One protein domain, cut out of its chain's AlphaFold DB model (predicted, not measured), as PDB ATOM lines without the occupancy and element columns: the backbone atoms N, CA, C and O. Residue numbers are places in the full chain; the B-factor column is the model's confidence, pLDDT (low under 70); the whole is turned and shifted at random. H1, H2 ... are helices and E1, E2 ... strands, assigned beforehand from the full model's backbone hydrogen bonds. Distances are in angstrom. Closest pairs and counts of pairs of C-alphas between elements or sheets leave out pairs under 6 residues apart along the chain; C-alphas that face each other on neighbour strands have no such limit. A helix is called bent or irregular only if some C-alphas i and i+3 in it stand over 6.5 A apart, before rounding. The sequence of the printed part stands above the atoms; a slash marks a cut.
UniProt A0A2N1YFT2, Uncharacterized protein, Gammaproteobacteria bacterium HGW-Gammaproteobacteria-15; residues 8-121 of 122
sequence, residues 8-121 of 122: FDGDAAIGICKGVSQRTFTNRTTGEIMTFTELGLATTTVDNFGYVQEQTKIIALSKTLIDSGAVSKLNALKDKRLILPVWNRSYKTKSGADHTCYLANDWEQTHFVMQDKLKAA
ATOM      1  N   PHE A   8    -139.665-193.527 309.662       57.66
ATOM      2  CA  PHE A   8    -138.632-192.516 309.822       57.66
ATOM      3  C   PHE A   8    -139.011-191.630 310.997       57.66
ATOM      4  O   PHE A   8    -140.101-191.065 311.012       57.66
ATOM      5  N   ASP A   9    -138.108-191.523 311.963       70.75
ATOM      6  CA  ASP A   9    -138.287-190.692 313.147       70.75
ATOM      7  C   ASP A   9    -137.081-189.746 313.262       70.75
ATOM      8  O   ASP A   9    -135.924-190.185 313.196       70.75
ATOM      9  N   GLY A  10    -137.362-188.446 313.383       76.00
ATOM     10  CA  GLY A  10    -136.361-187.409 313.624       76.00
ATOM     11  C   GLY A  10    -135.982-187.353 315.102       76.00
ATOM     12  O   GLY A  10    -136.841-187.500 315.969       76.00
ATOM     13  N   ASP A  11    -134.700-187.157 315.388       82.06
ATOM     14  CA  ASP A  11    -134.133-187.169 316.737       82.06
ATOM     15  C   ASP A  11    -132.947-186.185 316.835       82.06
ATOM     16  O   ASP A  11    -132.419-185.717 315.825       82.06
ATOM     17  N   ALA A  12    -132.515-185.856 318.052       86.69
ATOM     18  CA  ALA A  12    -131.320-185.062 318.313       86.69
ATOM     19  C   ALA A  12    -130.267-185.917 319.028       86.69
ATOM     20  O   ALA A  12    -130.402-186.262 320.200       86.69
ATOM     21  N   ALA A  13    -129.173-186.233 318.336       89.25
ATOM     22  CA  ALA A  13    -128.054-186.959 318.920       89.25
ATOM     23  C   ALA A  13    -127.113-185.989 319.653       89.25
ATOM     24  O   ALA A  13    -126.592-185.047 319.052       89.25
ATOM     25  N   ILE A  14    -126.873-186.228 320.945       92.69
ATOM     26  CA  ILE A  14    -126.034-185.375 321.797       92.69
ATOM     27  C   ILE A  14    -124.870-186.192 322.346       92.69
ATOM     28  O   ILE A  14    -125.089-187.200 323.013       92.69
ATOM     29  N   GLY A  15    -123.635-185.746 322.122       94.94
ATOM     30  CA  GLY A  15    -122.465-186.492 322.586       94.94
ATOM     31  C   GLY A  15    -121.126-185.866 322.220       94.94
ATOM     32  O   GLY A  15    -121.070-184.744 321.719       94.94
ATOM     33  N   ILE A  16    -120.038-186.587 322.486       97.06
ATOM     34  CA  ILE A  16    -118.675-186.184 322.127       97.06
ATOM     35  C   ILE A  16    -118.343-186.698 320.727       97.06
ATOM     36  O   ILE A  16    -118.425-187.897 320.461       97.06
ATOM     37  N   CYS A  17    -117.950-185.794 319.833       96.50
ATOM     38  CA  CYS A  17    -117.502-186.140 318.490       96.50
ATOM     39  C   CYS A  17    -116.210-186.962 318.553       96.50
ATOM     40  O   CYS A  17    -115.183-186.468 319.012       96.50
ATOM     41  N   LYS A  18    -116.230-188.198 318.055       96.56
ATOM     42  CA  LYS A  18    -115.034-189.052 317.947       96.56
ATOM     43  C   LYS A  18    -114.324-188.907 316.592       96.56
ATOM     44  O   LYS A  18    -113.235-189.449 316.412       96.56
ATOM     45  N   GLY A  19    -114.903-188.128 315.676       94.69
ATOM     46  CA  GLY A  19    -114.413-187.911 314.315       94.69
ATOM     47  C   GLY A  19    -115.129-188.777 313.276       94.69
ATOM     48  O   GLY A  19    -116.041-189.543 313.592       94.69
ATOM     49  N   VAL A  20    -114.716-188.617 312.022       95.38
ATOM     50  CA  VAL A  20    -115.279-189.315 310.862       95.38
ATOM     51  C   VAL A  20    -114.376-190.480 310.463       95.38
ATOM     52  O   VAL A  20    -113.160-190.325 310.364       95.38
ATOM     53  N   SER A  21    -114.979-191.635 310.202       94.31
ATOM     54  CA  SER A  21    -114.322-192.843 309.702       94.31
ATOM     55  C   SER A  21    -114.908-193.258 308.355       94.31
ATOM     56  O   SER A  21    -116.034-192.892 308.007       94.31
ATOM     57  N   GLN A  22    -114.142-194.034 307.592       91.31
ATOM     58  CA  GLN A  22    -114.604-194.679 306.371       91.31
ATOM     59  C   GLN A  22    -114.456-196.186 306.511       91.31
ATOM     60  O   GLN A  22    -113.386-196.685 306.857       91.31
ATOM     61  N   ARG A  23    -115.531-196.915 306.216       87.12
ATOM     62  CA  ARG A  23    -115.516-198.375 306.151       87.12
ATOM     63  C   ARG A  23    -115.894-198.830 304.754       87.12
ATOM     64  O   ARG A  23    -116.877-198.365 304.180       87.12
ATOM     65  N   THR A  24    -115.116-199.758 304.224       83.75
ATOM     66  CA  THR A  24    -115.313-200.295 302.881       83.75
ATOM     67  C   THR A  24    -115.817-201.725 302.986       83.75
ATOM     68  O   THR A  24    -115.244-202.542 303.704       83.75
ATOM     69  N   PHE A  25    -116.906-202.021 302.287       79.94
ATOM     70  CA  PHE A  25    -117.543-203.330 302.245       79.94
ATOM     71  C   PHE A  25    -117.654-203.793 300.806       79.94
ATOM     72  O   PHE A  25    -118.228-203.103 299.970       79.94
ATOM     73  N   THR A  26    -117.184-205.003 300.534       78.31
ATOM     74  CA  THR A  26    -117.486-205.674 299.273       78.31
ATOM     75  C   THR A  26    -118.840-206.357 299.400       78.31
ATOM     76  O   THR A  26    -119.028-207.245 300.239       78.31
ATOM     77  N   ASN A  27    -119.799-205.948 298.576       74.31
ATOM     78  CA  ASN A  27    -121.081-206.619 298.465       74.31
ATOM     79  C   ASN A  27    -120.843-208.033 297.920       74.31
ATOM     80  O   ASN A  27    -120.464-208.212 296.766       74.31
ATOM     81  N   ARG A  28    -121.073-209.051 298.753       73.12
ATOM     82  CA  ARG A  28    -120.829-210.455 298.385       73.12
ATOM     83  C   ARG A  28    -121.706-210.946 297.230       73.12
ATOM     84  O   ARG A  28    -121.381-211.964 296.634       73.12
ATOM     85  N   THR A  29    -122.808-210.258 296.933       74.81
ATOM     86  CA  THR A  29    -123.751-210.636 295.876       74.81
ATOM     87  C   THR A  29    -123.426-209.967 294.544       74.81
ATOM     88  O   THR A  29    -123.525-210.619 293.513       74.81
ATOM     89  N   THR A  30    -123.033-208.689 294.548       75.75
ATOM     90  CA  THR A  30    -122.752-207.933 293.310       75.75
ATOM     91  C   THR A  30    -121.260-207.786 293.005       75.75
ATOM     92  O   THR A  30    -120.905-207.364 291.911       75.75
ATOM     93  N   GLY A  31    -120.377-208.098 293.960       79.19
ATOM     94  CA  GLY A  31    -118.935-207.837 293.871       79.19
ATOM     95  C   GLY A  31    -118.558-206.357 294.012       79.19
ATOM     96  O   GLY A  31    -117.376-206.023 294.014       79.19
ATOM     97  N   GLU A  32    -119.544-205.468 294.151       79.62
ATOM     98  CA  GLU A  32    -119.344-204.024 294.220       79.62
ATOM     99  C   GLU A  32    -118.701-203.609 295.548       79.62
ATOM    100  O   GLU A  32    -119.092-204.069 296.624       79.62
ATOM    101  N   ILE A  33    -117.725-202.708 295.474       80.25
ATOM    102  CA  ILE A  33    -117.083-202.108 296.640       80.25
ATOM    103  C   ILE A  33    -117.897-200.881 297.056       80.25
ATOM    104  O   ILE A  33    -117.938-199.882 296.344       80.25
ATOM    105  N   MET A  34    -118.531-200.950 298.224       77.00
ATOM    106  CA  MET A  34    -119.280-199.848 298.824       77.00
ATOM    107  C   MET A  34    -118.460-199.207 299.943       77.00
ATOM    108  O   MET A  34    -118.000-199.898 300.853       77.00
ATOM    109  N   THR A  35    -118.320-197.885 299.920       79.75
ATOM    110  CA  THR A  35    -117.674-197.123 300.997       79.75
ATOM    111  C   THR A  35    -118.723-196.341 301.775       79.75
ATOM    112  O   THR A  35    -119.461-195.541 301.206       79.75
ATOM    113  N   PHE A  36    -118.763-196.548 303.088       84.50
ATOM    114  CA  PHE A  36    -119.601-195.796 304.015       84.50
ATOM    115  C   PHE A  36    -118.724-194.807 304.772       84.50
ATOM    116  O   PHE A  36    -117.715-195.200 305.357       84.50
ATOM    117  N   THR A  37    -119.105-193.531 304.753       90.56
ATOM    118  CA  THR A  37    -118.461-192.496 305.569       90.56
ATOM    119  C   THR A  37    -119.366-192.192 306.753       90.56
ATOM    120  O   THR A  37    -120.545-191.890 306.571       90.56
ATOM    121  N   GLU A  38    -118.832-192.294 307.962       93.19
ATOM    122  CA  GLU A  38    -119.626-192.307 309.187       93.19
ATOM    123  C   GLU A  38    -118.985-191.445 310.272       93.19
ATOM    124  O   GLU A  38    -117.770-191.451 310.458       93.19
ATOM    125  N   LEU A  39    -119.812-190.713 311.009       95.44
ATOM    126  CA  LEU A  39    -119.428-189.946 312.183       95.44
ATOM    127  C   LEU A  39    -119.662-190.782 313.445       95.44
ATOM    128  O   LEU A  39    -120.764-191.282 313.667       95.44
ATOM    129  N   GLY A  40    -118.640-190.882 314.295       96.12
ATOM    130  CA  GLY A  40    -118.780-191.436 315.639       96.12
ATOM    131  C   GLY A  40    -119.179-190.356 316.641       96.12
ATOM    132  O   GLY A  40    -118.482-189.348 316.782       96.12
ATOM    133  N   LEU A  41    -120.268-190.577 317.375       95.94
ATOM    134  CA  LEU A  41    -120.701-189.717 318.471       95.94
ATOM    135  C   LEU A  41    -120.807-190.545 319.754       95.94
ATOM    136  O   LEU A  41    -121.681-191.399 319.871       95.94
ATOM    137  N   ALA A  42    -119.928-190.302 320.722       95.12
ATOM    138  CA  ALA A  42    -120.026-190.967 322.014       95.12
ATOM    139  C   ALA A  42    -121.102-190.323 322.873       95.12
ATOM    140  O   ALA A  42    -121.040-189.141 323.211       95.12
ATOM    141  N   THR A  43    -122.075-191.141 323.224       91.12
ATOM    142  CA  THR A  43    -123.202-190.811 324.079       91.12
ATOM    143  C   THR A  43    -123.085-191.599 325.368       91.12
ATOM    144  O   THR A  43    -122.511-192.687 325.395       91.12
ATOM    145  N   THR A  44    -123.644-191.057 326.436       87.56
ATOM    146  CA  THR A  44    -123.700-191.748 327.714       87.56
ATOM    147  C   THR A  44    -125.119-192.246 327.928       87.56
ATOM    148  O   THR A  44    -126.056-191.449 327.914       87.56
ATOM    149  N   THR A  45    -125.281-193.550 328.112       82.38
ATOM    150  CA  THR A  45    -126.570-194.181 328.403       82.38
ATOM    151  C   THR A  45    -126.545-194.735 329.817       82.38
ATOM    152  O   THR A  45    -125.495-195.144 330.307       82.38
ATOM    153  N   VAL A  46    -127.696-194.769 330.477       83.31
ATOM    154  CA  VAL A  46    -127.851-195.455 331.763       83.31
ATOM    155  C   VAL A  46    -128.567-196.768 331.486       83.31
ATOM    156  O   VAL A  46    -129.581-196.767 330.789       83.31
ATOM    157  N   ASP A  47    -128.015-197.883 331.954       83.69
ATOM    158  CA  ASP A  47    -128.673-199.179 331.817       83.69
ATOM    159  C   ASP A  47    -129.852-199.331 332.797       83.69
ATOM    160  O   ASP A  47    -130.100-198.486 333.659       83.69
ATOM    161  N   ASN A  48    -130.587-200.439 332.680       83.81
ATOM    162  CA  ASN A  48    -131.752-200.719 333.529       83.81
ATOM    163  C   ASN A  48    -131.410-200.881 335.024       83.81
ATOM    164  O   ASN A  48    -132.319-200.967 335.847       83.81
ATOM    165  N   PHE A  49    -130.124-200.941 335.375       88.44
ATOM    166  CA  PHE A  49    -129.618-201.101 336.736       88.44
ATOM    167  C   PHE A  49    -128.924-199.834 337.258       88.44
ATOM    168  O   PHE A  49    -128.411-199.836 338.376       88.44
ATOM    169  N   GLY A  50    -128.929-198.742 336.486       85.25
ATOM    170  CA  GLY A  50    -128.337-197.468 336.879       85.25
ATOM    171  C   GLY A  50    -126.852-197.318 336.536       85.25
ATOM    172  O   GLY A  50    -126.264-196.293 336.887       85.25
ATOM    173  N   TYR A  51    -126.228-198.279 335.846       85.75
ATOM    174  CA  TYR A  51    -124.841-198.136 335.408       85.75
ATOM    175  C   TYR A  51    -124.741-197.243 334.181       85.75
ATOM    176  O   TYR A  51    -125.449-197.398 333.185       85.75
ATOM    177  N   VAL A  52    -123.799-196.312 334.257       86.56
ATOM    178  CA  VAL A  52    -123.482-195.369 333.193       86.56
ATOM    179  C   VAL A  52    -122.534-196.043 332.201       86.56
ATOM    180  O   VAL A  52    -121.433-196.448 332.571       86.56
ATOM    181  N   GLN A  53    -122.945-196.149 330.939       88.06
ATOM    182  CA  GLN A  53    -122.152-196.728 329.857       88.06
ATOM    183  C   GLN A  53    -121.904-195.696 328.754       88.06
ATOM    184  O   GLN A  53    -122.816-194.984 328.331       88.06
ATOM    185  N   GLU A  54    -120.664-195.619 328.267       88.06
ATOM    186  CA  GLU A  54    -120.346-194.878 327.044       88.06
ATOM    187  C   GLU A  54    -120.640-195.772 325.834       88.06
ATOM    188  O   GLU A  54    -120.066-196.849 325.683       88.06
ATOM    189  N   GLN A  55    -121.534-195.316 324.961       90.62
ATOM    190  CA  GLN A  55    -121.855-195.962 323.692       90.62
ATOM    191  C   GLN A  55    -121.528-195.016 322.543       90.62
ATOM    192  O   GLN A  55    -121.899-193.843 322.567       90.62
ATOM    193  N   THR A  56    -120.854-195.518 321.507       92.50
ATOM    194  CA  THR A  56    -120.606-194.730 320.293       92.50
ATOM    195  C   THR A  56    -121.740-194.952 319.302       92.50
ATOM    196  O   THR A  56    -121.848-196.018 318.701       92.50
ATOM    197  N   LYS A  57    -122.572-193.928 319.112       91.25
ATOM    198  CA  LYS A  57    -123.582-193.888 318.055       91.25
ATOM    199  C   LYS A  57    -122.888-193.610 316.724       91.25
ATOM    200  O   LYS A  57    -122.121-192.654 316.606       91.25
ATOM    201  N   ILE A  58    -123.159-194.452 315.731       92.69
ATOM    202  CA  ILE A  58    -122.641-194.304 314.369       92.69
ATOM    203  C   ILE A  58    -123.685-193.578 313.525       92.69
ATOM    204  O   ILE A  58    -124.833-194.015 313.437       92.69
ATOM    205  N   ILE A  59    -123.291-192.455 312.929       92.06
ATOM    206  CA  ILE A  59    -124.156-191.606 312.109       92.06
ATOM    207  C   ILE A  59    -123.612-191.614 310.682       92.06
ATOM    208  O   ILE A  59    -122.523-191.102 310.422       92.06
ATOM    209  N   ALA A  60    -124.364-192.185 309.750       90.62
ATOM    210  CA  ALA A  60    -124.005-192.215 308.341       90.62
ATOM    211  C   ALA A  60    -124.063-190.809 307.726       90.62
ATOM    212  O   ALA A  60    -125.001-190.041 307.969       90.62
ATOM    213  N   LEU A  61    -123.048-190.483 306.922       89.19
ATOM    214  CA  LEU A  61    -122.978-189.246 306.155       89.19
ATOM    215  C   LEU A  61    -123.347-189.503 304.697       89.19
ATOM    216  O   LEU A  61    -122.908-190.473 304.079       89.19
ATOM    217  N   SER A  62    -124.113-188.573 304.143       82.62
ATOM    218  CA  SER A  62    -124.518-188.595 302.746       82.62
ATOM    219  C   SER A  62    -123.396-188.217 301.808       82.62
ATOM    220  O   SER A  62    -122.478-187.480 302.177       82.62
ATOM    221  N   LYS A  63    -123.519-188.630 300.545       82.06
ATOM    222  CA  LYS A  63    -122.608-188.166 299.499       82.06
ATOM    223  C   LYS A  63    -122.594-186.637 299.402       82.06
ATOM    224  O   LYS A  63    -121.521-186.052 299.354       82.06
ATOM    225  N   THR A  64    -123.753-185.987 299.482       82.25
ATOM    226  CA  THR A  64    -123.848-184.519 299.426       82.25
ATOM    227  C   THR A  64    -123.160-183.835 300.606       82.25
ATOM    228  O   THR A  64    -122.499-182.816 300.422       82.25
ATOM    229  N   LEU A  65    -123.233-184.398 301.816       85.12
ATOM    230  CA  LEU A  65    -122.469-183.896 302.962       85.12
ATOM    231  C   LEU A  65    -120.976-184.030 302.744       85.12
ATOM    232  O   LEU A  65    -120.233-183.078 302.992       85.12
ATOM    233  N   ILE A  66    -120.545-185.201 302.287       87.94
ATOM    234  CA  ILE A  66    -119.139-185.473 302.008       87.94
ATOM    235  C   ILE A  66    -118.625-184.468 300.973       87.94
ATOM    236  O   ILE A  66    -117.643-183.775 301.237       87.94
ATOM    237  N   ASP A  67    -119.356-184.306 299.869       87.50
ATOM    238  CA  ASP A  67    -119.018-183.403 298.769       87.50
ATOM    239  C   ASP A  67    -119.060-181.918 299.203       87.50
ATOM    240  O   ASP A  67    -118.277-181.108 298.713       87.50
ATOM    241  N   SER A  68    -119.885-181.548 300.194       88.25
ATOM    242  CA  SER A  68    -119.916-180.192 300.782       88.25
ATOM    243  C   SER A  68    -118.719-179.858 301.695       88.25
ATOM    244  O   SER A  68    -118.644-178.765 302.270       88.25
ATOM    245  N   GLY A  69    -117.800-180.809 301.891       89.88
ATOM    246  CA  GLY A  69    -116.672-180.680 302.810       89.88
ATOM    247  C   GLY A  69    -117.054-180.863 304.282       89.88
ATOM    248  O   GLY A  69    -116.331-180.405 305.165       89.88
ATOM    249  N   ALA A  70    -118.178-181.524 304.586       89.81
ATOM    250  CA  ALA A  70    -118.590-181.757 305.972       89.81
ATOM    251  C   ALA A  70    -117.569-182.604 306.750       89.81
ATOM    252  O   ALA A  70    -117.395-182.395 307.946       89.81
ATOM    253  N   VAL A  71    -116.854-183.514 306.081       92.56
ATOM    254  CA  VAL A  71    -115.864-184.401 306.717       92.56
ATOM    255  C   VAL A  71    -114.757-183.613 307.418       92.56
ATOM    256  O   VAL A  71    -114.455-183.883 308.578       92.56
ATOM    257  N   SER A  72    -114.172-182.611 306.754       94.00
ATOM    258  CA  SER A  72    -113.104-181.798 307.350       94.00
ATOM    259  C   SER A  72    -113.623-180.961 308.519       94.00
ATOM    260  O   SER A  72    -112.986-180.913 309.571       94.00
ATOM    261  N   LYS A  73    -114.818-180.376 308.377       93.19
ATOM    262  CA  LYS A  73    -115.484-179.603 309.436       93.19
ATOM    263  C   LYS A  73    -115.794-180.466 310.661       93.19
ATOM    264  O   LYS A  73    -115.507-180.056 311.778       93.19
ATOM    265  N   LEU A  74    -116.332-181.668 310.464       93.69
ATOM    266  CA  LEU A  74    -116.650-182.604 311.546       93.69
ATOM    267  C   LEU A  74    -115.388-183.134 312.235       93.69
ATOM    268  O   LEU A  74    -115.360-183.226 313.460       93.69
ATOM    269  N   ASN A  75    -114.320-183.409 311.482       94.69
ATOM    270  CA  ASN A  75    -113.031-183.794 312.058       94.69
ATOM    271  C   ASN A  75    -112.383-182.660 312.864       94.69
ATOM    272  O   ASN A  75    -111.786-182.926 313.904       94.69
ATOM    273  N   ALA A  76    -112.542-181.399 312.450       96.25
ATOM    274  CA  ALA A  76    -112.090-180.247 313.235       96.25
ATOM    275  C   ALA A  76    -112.847-180.097 314.571       96.25
ATOM    276  O   ALA A  76    -112.354-179.457 315.498       96.25
ATOM    277  N   LEU A  77    -114.028-180.710 314.688       96.06
ATOM    278  CA  LEU A  77    -114.847-180.745 315.900       96.06
ATOM    279  C   LEU A  77    -114.581-181.982 316.772       96.06
ATOM    280  O   LEU A  77    -115.346-182.237 317.704       96.06
ATOM    281  N   LYS A  78    -113.530-182.761 316.498       96.25
ATOM    282  CA  LYS A  78    -113.168-183.923 317.315       96.25
ATOM    283  C   LYS A  78    -112.973-183.529 318.785       96.25
ATOM    284  O   LYS A  78    -112.473-182.449 319.102       96.25
ATOM    285  N   ASP A  79    -113.437-184.403 319.673       96.56
ATOM    286  CA  ASP A  79    -113.448-184.258 321.130       96.56
ATOM    287  C   ASP A  79    -114.303-183.082 321.645       96.56
ATOM    288  O   ASP A  79    -114.316-182.782 322.840       96.56
ATOM    289  N   LYS A  80    -115.075-182.423 320.767       96.81
ATOM    290  CA  LYS A  80    -116.075-181.420 321.153       96.81
ATOM    291  C   LYS A  80    -117.434-182.067 321.382       96.81
ATOM    292  O   LYS A  80    -117.798-183.052 320.735       96.81
ATOM    293  N   ARG A  81    -118.207-181.476 322.293       95.69
ATOM    294  CA  ARG A  81    -119.603-181.849 322.519       95.69
ATOM    295  C   ARG A  81    -120.471-181.256 321.414       95.69
ATOM    296  O   ARG A  81    -120.454-180.044 321.219       95.69
ATOM    297  N   LEU A  82    -121.220-182.104 320.718       94.19
ATOM    298  CA  LEU A  82    -122.106-181.730 319.620       94.19
ATOM    299  C   LEU A  82    -123.557-182.092 319.940       94.19
ATOM    300  O   LEU A  82    -123.829-183.040 320.679       94.19
ATOM    301  N   ILE A  83    -124.469-181.334 319.335       92.56
ATOM    302  CA  ILE A  83    -125.894-181.647 319.220       92.56
ATOM    303  C   ILE A  83    -126.177-181.709 317.723       92.56
ATOM    304  O   ILE A  83    -125.950-180.727 317.015       92.56
ATOM    305  N   LEU A  84    -126.610-182.867 317.234       89.69
ATOM    306  CA  LEU A  84    -126.806-183.123 315.813       89.69
ATOM    307  C   LEU A  84    -128.249-183.547 315.547       89.69
ATOM    308  O   LEU A  84    -128.707-184.510 316.163       89.69
ATOM    309  N   PRO A  85    -128.955-182.892 314.613       88.38
ATOM    310  CA  PRO A  85    -130.226-183.405 314.135       88.38
ATOM    311  C   PRO A  85    -129.964-184.660 313.297       88.38
ATOM    312  O   PRO A  85    -129.156-184.641 312.361       88.38
ATOM    313  N   VAL A  86    -130.635-185.754 313.638       87.94
ATOM    314  CA  VAL A  86    -130.478-187.050 312.980       87.94
ATOM    315  C   VAL A  86    -131.823-187.662 312.609       87.94
ATOM    316  O   VAL A  86    -132.847-187.365 313.216       87.94
ATOM    317  N   TRP A  87    -131.806-188.556 311.625       85.81
ATOM    318  CA  TRP A  87    -132.950-189.382 311.251       85.81
ATOM    319  C   TRP A  87    -132.616-190.843 311.433       85.81
ATOM    320  O   TRP A  87    -131.555-191.303 311.008       85.81
ATOM    321  N   ASN A  88    -133.545-191.588 312.016       82.81
ATOM    322  CA  ASN A  88    -133.419-193.027 312.145       82.81
ATOM    323  C   ASN A  88    -134.268-193.705 311.073       82.81
ATOM    324  O   ASN A  88    -135.440-193.376 310.892       82.81
ATOM    325  N   ARG A  89    -133.674-194.676 310.383       79.94
ATOM    326  CA  ARG A  89    -134.377-195.591 309.491       79.94
ATOM    327  C   ARG A  89    -134.366-196.974 310.105       79.94
ATOM    328  O   ARG A  89    -133.314-197.605 310.163       79.94
ATOM    329  N   SER A  90    -135.539-197.456 310.478       80.12
ATOM    330  CA  SER A  90    -135.708-198.816 310.983       80.12
ATOM    331  C   SER A  90    -135.979-199.791 309.837       80.12
ATOM    332  O   SER A  90    -136.707-199.474 308.895       80.12
ATOM    333  N   TYR A  91    -135.396-200.985 309.903       75.88
ATOM    334  CA  TYR A  91    -135.615-202.072 308.951       75.88
ATOM    335  C   TYR A  91    -135.555-203.432 309.649       75.88
ATOM    336  O   TYR A  91    -135.018-203.587 310.743       75.88
ATOM    337  N   LYS A  92    -136.123-204.455 309.006       78.25
ATOM    338  CA  LYS A  92    -136.077-205.832 309.497       78.25
ATOM    339  C   LYS A  92    -135.084-206.638 308.670       78.25
ATOM    340  O   LYS A  92    -135.181-206.689 307.447       78.25
ATOM    341  N   THR A  93    -134.149-207.288 309.343       76.31
ATOM    342  CA  THR A  93    -133.213-208.249 308.757       76.31
ATOM    343  C   THR A  93    -133.633-209.677 309.105       76.31
ATOM    344  O   THR A  93    -134.519-209.902 309.932       76.31
ATOM    345  N   LYS A  94    -132.965-210.671 308.503       76.00
ATOM    346  CA  LYS A  94    -133.122-212.080 308.906       76.00
ATOM    347  C   LYS A  94    -132.728-212.322 310.372       76.00
ATOM    348  O   LYS A  94    -133.207-213.281 310.962       76.00
ATOM    349  N   SER A  95    -131.893-211.454 310.940       79.94
ATOM    350  CA  SER A  95    -131.364-211.558 312.303       79.94
ATOM    351  C   SER A  95    -132.156-210.748 313.336       79.94
ATOM    352  O   SER A  95    -131.836-210.816 314.516       79.94
ATOM    353  N   GLY A  96    -133.179-209.993 312.923       79.81
ATOM    354  CA  GLY A  96    -133.984-209.163 313.824       79.81
ATOM    355  C   GLY A  96    -134.283-207.773 313.266       79.81
ATOM    356  O   GLY A  96    -133.991-207.475 312.108       79.81
ATOM    357  N   ALA A  97    -134.900-206.928 314.092       79.75
ATOM    358  CA  ALA A  97    -135.080-205.512 313.788       79.75
ATOM    359  C   ALA A  97    -133.771-204.753 314.032       79.75
ATOM    360  O   ALA A  97    -133.063-205.034 314.996       79.75
ATOM    361  N   ASP A  98    -133.468-203.807 313.156       78.00
ATOM    362  CA  ASP A  98    -132.253-203.002 313.202       78.00
ATOM    363  C   ASP A  98    -132.545-201.591 312.660       78.00
ATOM    364  O   ASP A  98    -133.618-201.342 312.098       78.00
ATOM    365  N   HIS A  99    -131.629-200.648 312.857       79.88
ATOM    366  CA  HIS A  99    -131.785-199.286 312.357       79.88
ATOM    367  C   HIS A  99    -130.460-198.653 311.932       79.88
ATOM    368  O   HIS A  99    -129.387-198.978 312.428       79.88
ATOM    369  N   THR A 100    -130.542-197.692 311.014       83.38
ATOM    370  CA  THR A 100    -129.417-196.827 310.635       83.38
ATOM    371  C   THR A 100    -129.756-195.379 310.955       83.38
ATOM    372  O   THR A 100    -130.875-194.930 310.707       83.38
ATOM    373  N   CYS A 101    -128.785-194.652 311.500       87.25
ATOM    374  CA  CYS A 101    -128.904-193.242 311.848       87.25
ATOM    375  C   CYS A 101    -128.183-192.378 310.802       87.25
ATOM    376  O   CYS A 101    -127.040-192.664 310.452       87.25
ATOM    377  N   TYR A 102    -128.826-191.307 310.338       87.94
ATOM    378  CA  TYR A 102    -128.342-190.401 309.290       87.94
ATOM    379  C   TYR A 102    -128.322-188.959 309.783       87.94
ATOM    380  O   TYR A 102    -129.152-188.580 310.607       87.94
ATOM    381  N   LEU A 103    -127.416-188.132 309.260       87.75
ATOM    382  CA  LEU A 103    -127.408-186.698 309.562       87.75
ATOM    383  C   LEU A 103    -128.498-185.948 308.768       87.75
ATOM    384  O   LEU A 103    -128.730-186.227 307.594       87.75
ATOM    385  N   ALA A 104    -129.163-184.971 309.396       68.56
ATOM    386  CA  ALA A 104    -130.431-184.430 308.903       68.56
ATOM    387  C   ALA A 104    -130.457-183.680 307.569       68.56
ATOM    388  O   ALA A 104    -131.555-183.453 307.078       68.56
ATOM    389  N   ASN A 105    -129.339-183.331 306.933       65.62
ATOM    390  CA  ASN A 105    -129.418-182.719 305.599       65.62
ATOM    391  C   ASN A 105    -129.645-183.747 304.461       65.62
ATOM    392  O   ASN A 105    -129.722-183.356 303.301       65.62
ATOM    393  N   ASP A 106    -129.701-185.046 304.787       57.31
ATOM    394  CA  ASP A 106    -129.712-186.162 303.828       57.31
ATOM    395  C   ASP A 106    -131.072-186.861 303.669       57.31
ATOM    396  O   ASP A 106    -131.241-187.758 302.838       57.31
ATOM    397  N   TRP A 107    -132.073-186.499 304.473       52.28
ATOM    398  CA  TRP A 107    -133.351-187.215 304.420       52.28
ATOM    399  C   TRP A 107    -134.022-187.082 303.039       52.28
ATOM    400  O   TRP A 107    -134.622-188.041 302.555       52.28
ATOM    401  N   GLU A 108    -133.835-185.945 302.360       52.41
ATOM    402  CA  GLU A 108    -134.418-185.681 301.041       52.41
ATOM    403  C   GLU A 108    -133.779-186.528 299.929       52.41
ATOM    404  O   GLU A 108    -134.492-187.110 299.117       52.41
ATOM    405  N   GLN A 109    -132.451-186.693 299.894       49.81
ATOM    406  CA  GLN A 109    -131.798-187.463 298.822       49.81
ATOM    407  C   GLN A 109    -131.964-188.977 298.973       49.81
ATOM    408  O   GLN A 109    -132.138-189.683 297.976       49.81
ATOM    409  N   THR A 110    -131.980-189.485 300.205       51.41
ATOM    410  CA  THR A 110    -132.227-190.912 300.450       51.41
ATOM    411  C   THR A 110    -133.674-191.300 300.107       51.41
ATOM    412  O   THR A 110    -133.926-192.429 299.677       51.41
ATOM    413  N   HIS A 111    -134.622-190.356 300.211       49.38
ATOM    414  CA  HIS A 111    -136.015-190.549 299.808       49.38
ATOM    415  C   HIS A 111    -136.172-190.771 298.290       49.38
ATOM    416  O   HIS A 111    -136.893-191.692 297.892       49.38
ATOM    417  N   PHE A 112    -135.479-189.990 297.450       46.19
ATOM    418  CA  PHE A 112    -135.584-190.088 295.986       46.19
ATOM    419  C   PHE A 112    -134.846-191.304 295.408       46.19
ATOM    420  O   PHE A 112    -135.414-192.049 294.612       46.19
ATOM    421  N   VAL A 113    -133.622-191.584 295.875       47.19
ATOM    422  CA  VAL A 113    -132.798-192.691 295.344       47.19
ATOM    423  C   VAL A 113    -133.446-194.066 295.574       47.19
ATOM    424  O   VAL A 113    -133.207-195.001 294.808       47.19
ATOM    425  N   MET A 114    -134.284-194.220 296.606       43.09
ATOM    426  CA  MET A 114    -134.948-195.499 296.897       43.09
ATOM    427  C   MET A 114    -136.310-195.667 296.221       43.09
ATOM    428  O   MET A 114    -136.651-196.799 295.883       43.09
ATOM    429  N   GLN A 115    -137.063-194.589 295.966       44.91
ATOM    430  CA  GLN A 115    -138.281-194.700 295.152       44.91
ATOM    431  C   GLN A 115    -137.960-195.133 293.718       44.91
ATOM    432  O   GLN A 115    -138.645-196.005 293.183       44.91
ATOM    433  N   ASP A 116    -136.887-194.604 293.128       37.22
ATOM    434  CA  ASP A 116    -136.489-194.962 291.762       37.22
ATOM    435  C   ASP A 116    -135.981-196.406 291.659       37.22
ATOM    436  O   ASP A 116    -136.347-197.127 290.730       37.22
ATOM    437  N   LYS A 117    -135.216-196.888 292.649       39.66
ATOM    438  CA  LYS A 117    -134.758-198.289 292.680       39.66
ATOM    439  C   LYS A 117    -135.890-199.298 292.911       39.66
ATOM    440  O   LYS A 117    -135.765-200.437 292.475       39.66
ATOM    441  N   LEU A 118    -136.976-198.898 293.576       39.16
ATOM    442  CA  LEU A 118    -138.158-199.743 293.782       39.16
ATOM    443  C   LEU A 118    -139.086-199.760 292.558       39.16
ATOM    444  O   LEU A 118    -139.629-200.816 292.254       39.16
ATOM    445  N   LYS A 119    -139.216-198.645 291.824       38.88
ATOM    446  CA  LYS A 119    -139.936-198.598 290.535       38.88
ATOM    447  C   LYS A 119    -139.206-199.336 289.411       38.88
ATOM    448  O   LYS A 119    -139.851-199.879 288.530       38.88
ATOM    449  N   ALA A 120    -137.875-199.362 289.430       39.22
ATOM    450  CA  ALA A 120    -137.080-200.089 288.436       39.22
ATOM    451  C   ALA A 120    -137.058-201.617 288.655       39.22
ATOM    452  O   ALA A 120    -136.559-202.348 287.804       39.22
ATOM    453  N   ALA A 121    -137.553-202.094 289.803       40.12
ATOM    454  CA  ALA A 121    -137.610-203.509 290.174       40.12
ATOM    455  C   ALA A 121    -139.033-204.109 290.088       40.12
ATOM    456  O   ALA A 121    -139.222-205.267 290.465       40.12
TER     457      ALA A 121
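This is residues 8 to 121 of the 122 residues of an uncharacterized protein of Gammaproteobacteria bacterium HGW-Gammaproteobacteria-15 (UniProt A0A2N1YFT2). Look for a small barrel of five strands, E1 to E5, drawn shut between E3 and E5 by a short parallel pairing, its strands long and several of them bent. H2 packs on the outside of the barrel at E1, while H3 starts outside at E4 and its residues 111 to 119 stick out as an arm. The printed part has 114 residues, with five named strands and three named helices in the order E1 E2 E3 H1 H2 E4 E5 H3; the class is mixed, helices and strands, and the barrel's strands are mixed in direction. The whole is only just compact, close to loose, with a radius of gyration of the C-alphas of 15.7 A and spans of 48 by 35 by 26 A.

Begin with the barrel, where E1, residues 8 to 26, E2, residues 33 to 46, and E3, residues 52 to 60, form a meander, each strand the antiparallel neighbour of the one before. E1 and E2 are a hairpin, with N 18 and O 40 2.8 A apart, within hydrogen-bond range. E2 and E3 are a hairpin too, with N 41 and O 57 at 2.9 A. E4, residues 81 to 93, and E5, residues 96 to 103, form an antiparallel hairpin, with N 89 and O 100 at 2.8 A. E3 and E5 are parallel, with N 60 and O 101 at 2.8 A. E4 and E1 are antiparallel, with N 84 and O 13 at 2.8 A. The pairing of E1 is staggered: residues 8 to 16 pair with E4, residues 16 to 26 with E2. Outside the barrel, H2, residues 70 to 76, has a height over the sheet of 8.6 A and runs slantwise to the strands, at 46 degrees to E2 on the local plane; its closest C-alphas to E1 are Asn 75 and Gly 19, 4.9 A apart. H3, residues 104 to 119, is outside the barrel over E4, along it at 9 degrees on the local plane; C-alphas Ala 104 and Val 86, the closest, are 4.8 A apart. H1, residues 63 to 67, is on the barrel and only just touches H3, with 3 pairs of C-alphas within 8 A, the closest those of Thr 64 and Asp 106 at 7.5 A; H3 touches H1 with residues 105 to 106 alone. H1 and H2 are close but not clearly touching, with C-alphas Leu 65 and Val 71 the closest at 7.6 A. H2 and H3 are apart. Every O i to N i+4 pair is within hydrogen-bond range in H1 and H2, but 8 of 12 in H3.

Find C-alpha 8 at (-138.632, -192.516, 309.822), where E1 begins; it bends by 128 degrees at residue 11 and spans 27.0 A to C-alpha 26. E2 spans 37.3 A, E3 25.1 A, E4 32.7 A and E5 23.8 A. H3 spans 25.1 A, ending at C-alpha 119, (-139.936, -198.598, 290.535); it is irregular, with C-alphas 105 and 108 7.4 A apart.

The C-alphas of Gly 50 and Ala 120 are the two farthest apart, at 49.3 A. The printed part has no cut, and no link is long. Residues 27 to 32, 92 to 97 and 111 to 121 stand free. The model's pLDDT is under 70 at residue 8 and residues 104 to 121.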